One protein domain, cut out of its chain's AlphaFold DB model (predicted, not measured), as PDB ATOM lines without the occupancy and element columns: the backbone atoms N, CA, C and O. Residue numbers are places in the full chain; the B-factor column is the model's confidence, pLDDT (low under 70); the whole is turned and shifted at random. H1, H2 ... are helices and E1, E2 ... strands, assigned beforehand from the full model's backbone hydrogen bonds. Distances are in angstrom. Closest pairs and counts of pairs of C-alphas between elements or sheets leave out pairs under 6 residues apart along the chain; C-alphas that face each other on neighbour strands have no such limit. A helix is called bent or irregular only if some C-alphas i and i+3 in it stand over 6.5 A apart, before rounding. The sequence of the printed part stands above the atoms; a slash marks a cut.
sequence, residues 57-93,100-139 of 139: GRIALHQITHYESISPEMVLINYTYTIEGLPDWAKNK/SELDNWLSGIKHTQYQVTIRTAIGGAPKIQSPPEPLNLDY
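Overview. This is residues 57 to 93 and 100 to 139 of the 139 residues of the protein "CarH" of Dickeya aquatica (UniProt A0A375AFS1). Picture a long, bent and twisted three-stranded sheet: the hairpin E1 and E2 with E3 beside E2, and two short helices, H1 and H2, near one end. After E3 the chain folds back along that strand, and its last residues run off as a tail. The printed part has 77 residues, with elements in the order E1, E2, H1, H2, E3; the sheet's order is E1, E2, E3, all antiparallel, and the class is mixed, helices and strands. The whole is loose and elongated, with a radius of gyration of the C-alphas of 14.4 A and spans of 46 by 30 by 18 A.

Along the chain. Find C-alpha 58 at (-21.307, -35.460, 13.332); from there E1 runs 29.5 A through residues 58 to 71, bending by 83 degrees at residue 65. E2, residues 74 to 84, covers 27.1 A and bends by 68 degrees at residue 80. Next come H1, residues 88 to 91, and H2, residues 100 to 107. E3, residues 113 to 119, runs 19.6 A to C-alpha 119 at (-18.530, -56.942, 10.245).

Arrangement. Look at E1 and E2, antiparallel at 169 degrees, where N 60 and O 82 are 2.9 A apart. E2 and E3 are antiparallel at 130 degrees, with N 77 and O 116 at 3.0 A. Residues 114 to 115 and 118 to 119 of E3 pair antiparallel with 133 to 134 and 127 to 128. H2 only grazes the sheet, with residues 105 to 106; H1 is not on it. H1 and H2 are close but not clearly touching, the closest C-alphas, Lys 91 and Leu 106, being 7.8 A apart. In H2 every O i to N i+4 pair is within hydrogen-bond range; H1 is too short for such a pair.

Size, cuts and confidence. The C-alphas farthest apart, Lys 93 and Gly 123, are 46.4 A apart. Residues 94 to 99 are not printed, and C-alphas 93 and 100 stand 10.7 A apart across the cut. The links printed whole are tight. Confidence is under 70 at residues 122 to 123 and 136 to 139.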
ATOM      1  N   GLY A  57     -19.902 -30.846  14.555       90.62
ATOM      2  CA  GLY A  57     -20.987 -31.709  14.083       90.62
ATOM      3  C   GLY A  57     -20.611 -33.191  14.067       90.62
ATOM      4  O   GLY A  57     -19.605 -33.607  14.643       90.62
ATOM      5  N   ARG A  58     -21.458 -34.003  13.432       91.12
ATOM      6  CA  ARG A  58     -21.307 -35.460  13.332       91.12
ATOM      7  C   ARG A  58     -21.125 -35.872  11.879       91.12
ATOM      8  O   ARG A  58     -21.960 -35.551  11.041       91.12
ATOM      9  N   ILE A  59     -20.075 -36.638  11.590       90.38
ATOM     10  CA  ILE A  59     -19.905 -37.258  10.274       90.38
ATOM     11  C   ILE A  59     -21.022 -38.288  10.062       90.38
ATOM     12  O   ILE A  59     -21.224 -39.178  10.892       90.38
ATOM     13  N   ALA A  60     -21.729 -38.162   8.944       92.19
ATOM     14  CA  ALA A  60     -22.801 -39.054   8.528       92.19
ATOM     15  C   ALA A  60     -22.532 -39.588   7.121       92.19
ATOM     16  O   ALA A  60     -21.997 -38.884   6.262       92.19
ATOM     17  N   LEU A  61     -22.917 -40.839   6.876       92.75
ATOM     18  CA  LEU A  61     -22.825 -41.445   5.552       92.75
ATOM     19  C   LEU A  61     -23.723 -40.675   4.574       92.75
ATOM     20  O   LEU A  61     -24.909 -40.494   4.833       92.75
ATOM     21  N   HIS A  62     -23.156 -40.215   3.458       96.06
ATOM     22  CA  HIS A  62     -23.912 -39.556   2.397       96.06
ATOM     23  C   HIS A  62     -24.377 -40.562   1.349       96.06
ATOM     24  O   HIS A  62     -25.570 -40.665   1.073       96.06
ATOM     25  N   GLN A  63     -23.425 -41.286   0.762       96.50
ATOM     26  CA  GLN A  63     -23.683 -42.229  -0.314       96.50
ATOM     27  C   GLN A  63     -22.613 -43.317  -0.316       96.50
ATOM     28  O   GLN A  63     -21.423 -43.012  -0.257       96.50
ATOM     29  N   ILE A  64     -23.035 -44.576  -0.432       95.50
ATOM     30  CA  ILE A  64     -22.136 -45.700  -0.714       95.50
ATOM     31  C   ILE A  64     -21.796 -45.663  -2.206       95.50
ATOM     32  O   ILE A  64     -22.690 -45.673  -3.053       95.50
ATOM     33  N   THR A  65     -20.508 -45.593  -2.528       95.56
ATOM     34  CA  THR A  65     -19.991 -45.558  -3.904       95.56
ATOM     35  C   THR A  65     -19.443 -46.908  -4.353       95.56
ATOM     36  O   THR A  65     -19.384 -47.171  -5.550       95.56
ATOM     37  N   HIS A  66     -19.077 -47.775  -3.409       95.25
ATOM     38  CA  HIS A  66     -18.623 -49.134  -3.674       95.25
ATOM     39  C   HIS A  66     -19.017 -50.065  -2.529       95.25
ATOM     40  O   HIS A  66     -19.045 -49.652  -1.369       95.25
ATOM     41  N   TYR A  67     -19.293 -51.320  -2.867       94.69
ATOM     42  CA  TYR A  67     -19.621 -52.378  -1.924       94.69
ATOM     43  C   TYR A  67     -18.983 -53.682  -2.402       94.69
ATOM     44  O   TYR A  67     -19.196 -54.088  -3.545       94.69
ATOM     45  N   GLU A  68     -18.269 -54.356  -1.509       94.25
ATOM     46  CA  GLU A  68     -17.643 -55.649  -1.763       94.25
ATOM     47  C   GLU A  68     -17.856 -56.581  -0.567       94.25
ATOM     48  O   GLU A  68     -17.651 -56.207   0.587       94.25
ATOM     49  N   SER A  69     -18.269 -57.822  -0.834       92.62
ATOM     50  CA  SER A  69     -18.353 -58.862   0.193       92.62
ATOM     51  C   SER A  69     -16.997 -59.557   0.308       92.62
ATOM     52  O   SER A  69     -16.650 -60.356  -0.556       92.62
ATOM     53  N   ILE A  70     -16.255 -59.295   1.385       91.62
ATOM     54  CA  ILE A  70     -14.971 -59.966   1.665       91.62
ATOM     55  C   ILE A  70     -15.226 -61.409   2.131       91.62
ATOM     56  O   ILE A  70     -14.509 -62.340   1.772       91.62
ATOM     57  N   SER A  71     -16.258 -61.606   2.954       89.62
ATOM     58  CA  SER A  71     -16.715 -62.913   3.435       89.62
ATOM     59  C   SER A  71     -18.202 -62.841   3.820       89.62
ATOM     60  O   SER A  71     -18.763 -61.746   3.834       89.62
ATOM     61  N   PRO A  72     -18.869 -63.958   4.171       86.88
ATOM     62  CA  PRO A  72     -20.271 -63.930   4.611       86.88
ATOM     63  C   PRO A  72     -20.551 -63.011   5.817       86.88
ATOM     64  O   PRO A  72     -21.681 -62.562   5.994       86.88
ATOM     65  N   GLU A  73     -19.532 -62.717   6.633       89.25
ATOM     66  CA  GLU A  73     -19.634 -61.850   7.815       89.25
ATOM     67  C   GLU A  73     -18.939 -60.490   7.643       89.25
ATOM     68  O   GLU A  73     -18.870 -59.716   8.598       89.25
ATOM     69  N   MET A  74     -18.356 -60.189   6.478       90.75
ATOM     70  CA  MET A  74     -17.556 -58.975   6.296       90.75
ATOM     71  C   MET A  74     -17.774 -58.328   4.941       90.75
ATOM     72  O   MET A  74     -17.673 -58.969   3.895       90.75
ATOM     73  N   VAL A  75     -17.989 -57.019   4.987       93.25
ATOM     74  CA  VAL A  75     -18.176 -56.181   3.809       93.25
ATOM     75  C   VAL A  75     -17.216 -55.002   3.860       93.25
ATOM     76  O   VAL A  75     -16.990 -54.413   4.920       93.25
ATOM     77  N   LEU A  76     -16.662 -54.658   2.708       93.25
ATOM     78  CA  LEU A  76     -15.930 -53.426   2.472       93.25
ATOM     79  C   LEU A  76     -16.888 -52.442   1.814       93.25
ATOM     80  O   LEU A  76     -17.542 -52.782   0.825       93.25
ATOM     81  N   ILE A  77     -16.979 -51.228   2.345       94.62
ATOM     82  CA  ILE A  77     -17.728 -50.158   1.691       94.62
ATOM     83  C   ILE A  77     -16.827 -48.960   1.449       94.62
ATOM     84  O   ILE A  77     -16.060 -48.564   2.327       94.62
ATOM     85  N   ASN A  78     -16.990 -48.349   0.278       95.44
ATOM     86  CA  ASN A  78     -16.506 -47.000   0.032       95.44
ATOM     87  C   ASN A  78     -17.709 -46.063   0.071       95.44
ATOM     88  O   ASN A  78     -18.775 -46.387  -0.461       95.44
ATOM     89  N   TYR A  79     -17.557 -44.909   0.702       95.00
ATOM     90  CA  TYR A  79     -18.646 -43.962   0.864       95.00
ATOM     91  C   TYR A  79     -18.142 -42.522   0.869       95.00
ATOM     92  O   TYR A  79     -17.015 -42.233   1.265       95.00
ATOM     93  N   THR A  80     -19.000 -41.601   0.447       96.62
ATOM     94  CA  THR A  80     -18.842 -40.169   0.721       96.62
ATOM     95  C   THR A  80     -19.634 -39.801   1.969       96.62
ATOM     96  O   THR A  80     -20.558 -40.517   2.372       96.62
ATOM     97  N   TYR A  81     -19.303 -38.675   2.597       95.75
ATOM     98  CA  TYR A  81     -19.920 -38.252   3.856       95.75
ATOM     99  C   TYR A  81     -20.547 -36.857   3.780       95.75
ATOM    100  O   TYR A  81     -20.269 -36.056   2.887       95.75
ATOM    101  N   THR A  82     -21.400 -36.573   4.757       96.44
ATOM    102  CA  THR A  82     -21.848 -35.228   5.131       96.44
ATOM    103  C   THR A  82     -21.518 -34.969   6.602       96.44
ATOM    104  O   THR A  82     -21.108 -35.885   7.315       96.44
ATOM    105  N   ILE A  83     -21.680 -33.725   7.056       95.50
ATOM    106  CA  ILE A  83     -21.558 -33.365   8.473       95.50
ATOM    107  C   ILE A  83     -22.910 -32.839   8.952       95.50
ATOM    108  O   ILE A  83     -23.360 -31.768   8.542       95.50
ATOM    109  N   GLU A  84     -23.566 -33.609   9.811       94.56
ATOM    110  CA  GLU A  84     -24.825 -33.246  10.450       94.56
ATOM    111  C   GLU A  84     -24.584 -32.312  11.635       94.56
ATOM    112  O   GLU A  84     -23.621 -32.469  12.388       94.56
ATOM    113  N   GLY A  85     -25.479 -31.340  11.819       92.81
ATOM    114  CA  GLY A  85     -25.367 -30.376  12.913       92.81
ATOM    115  C   GLY A  85     -24.150 -29.455  12.804       92.81
ATOM    116  O   GLY A  85     -23.731 -28.910  13.819       92.81
ATOM    117  N   LEU A  86     -23.580 -29.295  11.600       93.44
ATOM    118  CA  LEU A  86     -22.470 -28.378  11.342       93.44
ATOM    119  C   LEU A  86     -22.888 -26.940  11.690       93.44
ATOM    120  O   LEU A  86     -23.728 -26.374  10.977       93.44
ATOM    121  N   PRO A  87     -22.318 -26.326  12.741       93.75
ATOM    122  CA  PRO A  87     -22.718 -24.988  13.133       93.75
ATOM    123  C   PRO A  87     -22.211 -23.950  12.128       93.75
ATOM    124  O   PRO A  87     -21.139 -24.095  11.537       93.75
ATOM    125  N   ASP A  88     -22.958 -22.864  11.939       93.94
ATOM    126  CA  ASP A  88     -22.629 -21.876  10.902       93.94
ATOM    127  C   ASP A  88     -21.288 -21.174  11.130       93.94
ATOM    128  O   ASP A  88     -20.587 -20.855  10.169       93.94
ATOM    129  N   TRP A  89     -20.878 -21.012  12.390       94.88
ATOM    130  CA  TRP A  89     -19.574 -20.448  12.723       94.88
ATOM    131  C   TRP A  89     -18.410 -21.295  12.182       94.88
ATOM    132  O   TRP A  89     -17.372 -20.737  11.834       94.88
ATOM    133  N   ALA A  90     -18.581 -22.614  12.032       94.56
ATOM    134  CA  ALA A  90     -17.538 -23.512  11.530       94.56
ATOM    135  C   ALA A  90     -17.256 -23.308  10.032       94.56
ATOM    136  O   ALA A  90     -16.170 -23.615   9.550       94.56
ATOM    137  N   LYS A  91     -18.215 -22.741   9.288       93.69
ATOM    138  CA  LYS A  91     -18.062 -22.409   7.862       93.69
ATOM    139  C   LYS A  91     -17.326 -21.083   7.647       93.69
ATOM    140  O   LYS A  91     -17.006 -20.748   6.506       93.69
ATOM    141  N   ASN A  92     -17.083 -20.311   8.709       96.06
ATOM    142  CA  ASN A  92     -16.402 -19.026   8.623       96.06
ATOM    143  C   ASN A  92     -14.983 -19.204   8.056       96.06
ATOM    144  O   ASN A  92     -14.244 -20.092   8.474       96.06
ATOM    145  N   LYS A  93     -14.592 -18.338   7.117       93.81
ATOM    146  CA  LYS A  93     -13.292 -18.412   6.434       93.81
ATOM    147  C   LYS A  93     -12.093 -18.340   7.387       93.81
ATOM    148  O   LYS A  93     -11.111 -19.035   7.157       93.81
ATOM    149  N   SER A 100      -7.074 -26.093   9.763       88.62
ATOM    150  CA  SER A 100      -6.907 -26.766   8.463       88.62
ATOM    151  C   SER A 100      -7.554 -28.150   8.384       88.62
ATOM    152  O   SER A 100      -8.074 -28.531   7.341       88.62
ATOM    153  N   GLU A 101      -7.576 -28.902   9.486       88.62
ATOM    154  CA  GLU A 101      -8.266 -30.193   9.530       88.62
ATOM    155  C   GLU A 101      -9.774 -30.038   9.280       88.62
ATOM    156  O   GLU A 101     -10.349 -30.770   8.477       88.62
ATOM    157  N   LEU A 102     -10.408 -29.038   9.902       91.94
ATOM    158  CA  LEU A 102     -11.808 -28.713   9.638       91.94
ATOM    159  C   LEU A 102     -12.003 -28.291   8.180       91.94
ATOM    160  O   LEU A 102     -12.977 -28.701   7.557       91.94
ATOM    161  N   ASP A 103     -11.096 -27.485   7.628       93.81
ATOM    162  CA  ASP A 103     -11.172 -27.066   6.227       93.81
ATOM    163  C   ASP A 103     -11.151 -28.253   5.257       93.81
ATOM    164  O   ASP A 103     -11.958 -28.298   4.324       93.81
ATOM    165  N   ASN A 104     -10.301 -29.244   5.530       91.31
ATOM    166  CA  ASN A 104     -10.232 -30.488   4.769       91.31
ATOM    167  C   ASN A 104     -11.549 -31.271   4.869       91.31
ATOM    168  O   ASN A 104     -12.108 -31.670   3.845       91.31
ATOM    169  N   TRP A 105     -12.090 -31.430   6.082       91.75
ATOM    170  CA  TRP A 105     -13.385 -32.085   6.295       91.75
ATOM    171  C   TRP A 105     -14.537 -31.353   5.596       91.75
ATOM    172  O   TRP A 105     -15.418 -31.982   5.020       91.75
ATOM    173  N   LEU A 106     -14.557 -30.022   5.609       93.88
ATOM    174  CA  LEU A 106     -15.617 -29.255   4.952       93.88
ATOM    175  C   LEU A 106     -15.515 -29.310   3.431       93.88
ATOM    176  O   LEU A 106     -16.537 -29.419   2.755       93.88
ATOM    177  N   SER A 107     -14.298 -29.249   2.898       92.94
ATOM    178  CA  SER A 107     -14.053 -29.314   1.455       92.94
ATOM    179  C   SER A 107     -14.350 -30.701   0.880       92.94
ATOM    180  O   SER A 107     -14.734 -30.811  -0.282       92.94
ATOM    181  N   GLY A 108     -14.226 -31.753   1.694       93.00
ATOM    182  CA  GLY A 108     -14.492 -33.129   1.288       93.00
ATOM    183  C   GLY A 108     -15.955 -33.570   1.356       93.00
ATOM    184  O   GLY A 108     -16.270 -34.661   0.874       93.00
ATOM    185  N   ILE A 109     -16.865 -32.760   1.916       94.56
ATOM    186  CA  ILE A 109     -18.296 -33.097   2.026       94.56
ATOM    187  C   ILE A 109     -18.846 -33.501   0.650       94.56
ATOM    188  O   ILE A 109     -18.784 -32.731  -0.302       94.56
ATOM    189  N   LYS A 110     -19.419 -34.707   0.561       95.31
ATOM    190  CA  LYS A 110     -19.976 -35.343  -0.651       95.31
ATOM    191  C   LYS A 110     -18.979 -35.641  -1.783       95.31
ATOM    192  O   LYS A 110     -19.399 -36.194  -2.796       95.31
ATOM    193  N   HIS A 111     -17.695 -35.336  -1.619       93.25
ATOM    194  CA  HIS A 111     -16.677 -35.485  -2.665       93.25
ATOM    195  C   HIS A 111     -15.587 -36.490  -2.286       93.25
ATOM    196  O   HIS A 111     -15.282 -37.392  -3.065       93.25
ATOM    197  N   THR A 112     -15.027 -36.374  -1.083       93.00
ATOM    198  CA  THR A 112     -13.980 -37.278  -0.602       93.00
ATOM    199  C   THR A 112     -14.580 -38.633  -0.249       93.00
ATOM    200  O   THR A 112     -15.597 -38.720   0.447       93.00
ATOM    201  N   GLN A 113     -13.929 -39.693  -0.722       94.19
ATOM    202  CA  GLN A 113     -14.320 -41.066  -0.441       94.19
ATOM    203  C   GLN A 113     -13.498 -41.635   0.710       94.19
ATOM    204  O   GLN A 113     -12.277 -41.488   0.749       94.19
ATOM    205  N   TYR A 114     -14.191 -42.320   1.609       94.31
ATOM    206  CA  TYR A 114     -13.613 -43.105   2.684       94.31
ATOM    207  C   TYR A 114     -13.944 -44.574   2.476       94.31
ATOM    208  O   TYR A 114     -15.013 -44.905   1.963       94.31
ATOM    209  N   GLN A 115     -13.041 -45.440   2.903       94.62
ATOM    210  CA  GLN A 115     -13.209 -46.878   2.957       94.62
ATOM    211  C   GLN A 115     -13.369 -47.326   4.405       94.62
ATOM    212  O   GLN A 115     -12.691 -46.827   5.303       94.62
ATOM    213  N   VAL A 116     -14.263 -48.283   4.642       94.31
ATOM    214  CA  VAL A 116     -14.395 -48.934   5.945       94.31
ATOM    215  C   VAL A 116     -14.821 -50.388   5.795       94.31
ATOM    216  O   VAL A 116     -15.688 -50.723   4.984       94.31
ATOM    217  N   THR A 117     -14.237 -51.249   6.628       93.69
ATOM    218  CA  THR A 117     -14.649 -52.648   6.759       93.69
ATOM    219  C   THR A 117     -15.687 -52.780   7.866       93.69
ATOM    220  O   THR A 117     -15.471 -52.366   9.010       93.69
ATOM    221  N   ILE A 118     -16.821 -53.390   7.539       92.00
ATOM    222  CA  ILE A 118     -17.928 -53.640   8.459       92.00
ATOM    223  C   ILE A 118     -18.080 -55.145   8.638       92.00
ATOM    224  O   ILE A 118     -18.215 -55.892   7.671       92.00
ATOM    225  N   ARG A 119     -18.121 -55.585   9.896       90.25
ATOM    226  CA  ARG A 119     -18.530 -56.942  10.245       90.25
ATOM    227  C   ARG A 119     -20.044 -56.995  10.400       90.25
ATOM    228  O   ARG A 119     -20.611 -56.304  11.255       90.25
ATOM    229  N   THR A 120     -20.690 -57.811   9.584       80.56
ATOM    230  CA  THR A 120     -22.116 -58.115   9.663       80.56
ATOM    231  C   THR A 120     -22.303 -59.206  10.719       80.56
ATOM    232  O   THR A 120     -21.852 -60.336  10.570       80.56
ATOM    233  N   ALA A 121     -22.901 -58.863  11.860       71.56
ATOM    234  CA  ALA A 121     -23.204 -59.857  12.886       71.56
ATOM    235  C   ALA A 121     -24.511 -60.576  12.525       71.56
ATOM    236  O   ALA A 121     -25.545 -59.924  12.364       71.56
ATOM    237  N   ILE A 122     -24.498 -61.909  12.441       63.56
ATOM    238  CA  ILE A 122     -25.734 -62.693  12.315       63.56
ATOM    239  C   ILE A 122     -26.554 -62.478  13.598       63.56
ATOM    240  O   ILE A 122     -26.142 -62.885  14.682       63.56
ATOM    241  N   GLY A 123     -27.692 -61.787  13.482       67.50
ATOM    242  CA  GLY A 123     -28.588 -61.475  14.604       67.50
ATOM    243  C   GLY A 123     -28.216 -60.238  15.441       67.50
ATOM    244  O   GLY A 123     -28.814 -60.035  16.495       67.50
ATOM    245  N   GLY A 124     -27.263 -59.404  15.001       70.12
ATOM    246  CA  GLY A 124     -26.835 -58.198  15.725       70.12
ATOM    247  C   GLY A 124     -26.629 -56.971  14.831       70.12
ATOM    248  O   GLY A 124     -26.686 -57.053  13.607       70.12
ATOM    249  N   ALA A 125     -26.372 -55.815  15.450       81.00
ATOM    250  CA  ALA A 125     -26.050 -54.596  14.708       81.00
ATOM    251  C   ALA A 125     -24.670 -54.718  14.024       81.00
ATOM    252  O   ALA A 125     -23.727 -55.209  14.660       81.00
ATOM    253  N   PRO A 126     -24.517 -54.259  12.767       83.25
ATOM    254  CA  PRO A 126     -23.225 -54.212  12.090       83.25
ATOM    255  C   PRO A 126     -22.194 -53.408  12.891       83.25
ATOM    256  O   PRO A 126     -22.533 -52.404  13.522       83.25
ATOM    257  N   LYS A 127     -20.927 -53.832  12.856       88.25
ATOM    258  CA  LYS A 127     -19.830 -53.155  13.564       88.25
ATOM    259  C   LYS A 127     -18.703 -52.783  12.620       88.25
ATOM    260  O   LYS A 127     -18.139 -53.649  11.953       88.25
ATOM    261  N   ILE A 128     -18.329 -51.510  12.645       89.19
ATOM    262  CA  ILE A 128     -17.098 -51.018  12.029       89.19
ATOM    263  C   ILE A 128     -15.904 -51.733  12.679       89.19
ATOM    264  O   ILE A 128     -15.822 -51.800  13.905       89.19
ATOM    265  N   GLN A 129     -15.025 -52.318  11.863       86.56
ATOM    266  CA  GLN A 129     -13.845 -53.056  12.333       86.56
ATOM    267  C   GLN A 129     -12.628 -52.154  12.543       86.56
ATOM    268  O   GLN A 129     -11.831 -52.403  13.442       86.56
ATOM    269  N   SER A 130     -12.504 -51.099  11.742       80.31
ATOM    270  CA  SER A 130     -11.417 -50.126  11.804       80.31
ATOM    271  C   SER A 130     -11.950 -48.717  11.550       80.31
ATOM    272  O   SER A 130     -12.979 -48.570  10.887       80.31
ATOM    273  N   PRO A 131     -11.291 -47.663  12.066       85.12
ATOM    274  CA  PRO A 131     -11.614 -46.297  11.679       85.12
ATOM    275  C   PRO A 131     -11.645 -46.152  10.148       85.12
ATOM    276  O   PRO A 131     -10.809 -46.760   9.482       85.12
ATOM    277  N   PRO A 132     -12.587 -45.383   9.579       89.19
ATOM    278  CA  PRO A 132     -12.619 -45.155   8.141       89.19
ATOM    279  C   PRO A 132     -11.350 -44.461   7.637       89.19
ATOM    280  O   PRO A 132     -10.879 -43.506   8.258       89.19
ATOM    281  N   GLU A 133     -10.851 -44.886   6.481       91.19
ATOM    282  CA  GLU A 133      -9.624 -44.367   5.865       91.19
ATOM    283  C   GLU A 133      -9.933 -43.652   4.540       91.19
ATOM    284  O   GLU A 133     -10.784 -44.123   3.786       91.19
ATOM    285  N   PRO A 134      -9.295 -42.513   4.223       89.88
ATOM    286  CA  PRO A 134      -9.501 -41.828   2.948       89.88
ATOM    287  C   PRO A 134      -8.888 -42.624   1.781       89.88
ATOM    288  O   PRO A 134      -7.751 -43.075   1.867       89.88
ATOM    289  N   LEU A 135      -9.620 -42.761   0.670       84.94
ATOM    290  CA  LEU A 135      -9.191 -43.561  -0.494       84.94
ATOM    291  C   LEU A 135      -8.242 -42.837  -1.452       84.94
ATOM    292  O   LEU A 135      -7.352 -43.457  -2.019       84.94
ATOM    293  N   ASN A 136      -8.439 -41.531  -1.637       66.88
ATOM    294  CA  ASN A 136      -7.665 -40.717  -2.570       66.88
ATOM    295  C   ASN A 136      -6.905 -39.655  -1.773       66.88
ATOM    296  O   ASN A 136      -7.360 -38.517  -1.645       66.88
ATOM    297  N   LEU A 137      -5.780 -40.045  -1.176       58.78
ATOM    298  CA  LEU A 137      -4.755 -39.088  -0.774       58.78
ATOM    299  C   LEU A 137      -3.829 -38.919  -1.979       58.78
ATOM    300  O   LEU A 137      -2.842 -39.642  -2.104       58.78
ATOM    301  N   ASP A 138      -4.185 -38.014  -2.891       44.84
ATOM    302  CA  ASP A 138      -3.219 -37.524  -3.874       44.84
ATOM    303  C   ASP A 138      -2.137 -36.764  -3.083       44.84
ATOM    304  O   ASP A 138      -2.393 -35.676  -2.561       44.84
ATOM    305  N   TYR A 139      -0.975 -37.400  -2.906       41.97
ATOM    306  CA  TYR A 139       0.242 -36.789  -2.356       41.97
ATOM    307  C   TYR A 139       1.010 -36.039  -3.443       41.97
ATOM    308  O   TYR A 139       1.120 -36.580  -4.569       41.97
TER     309      TYR A 139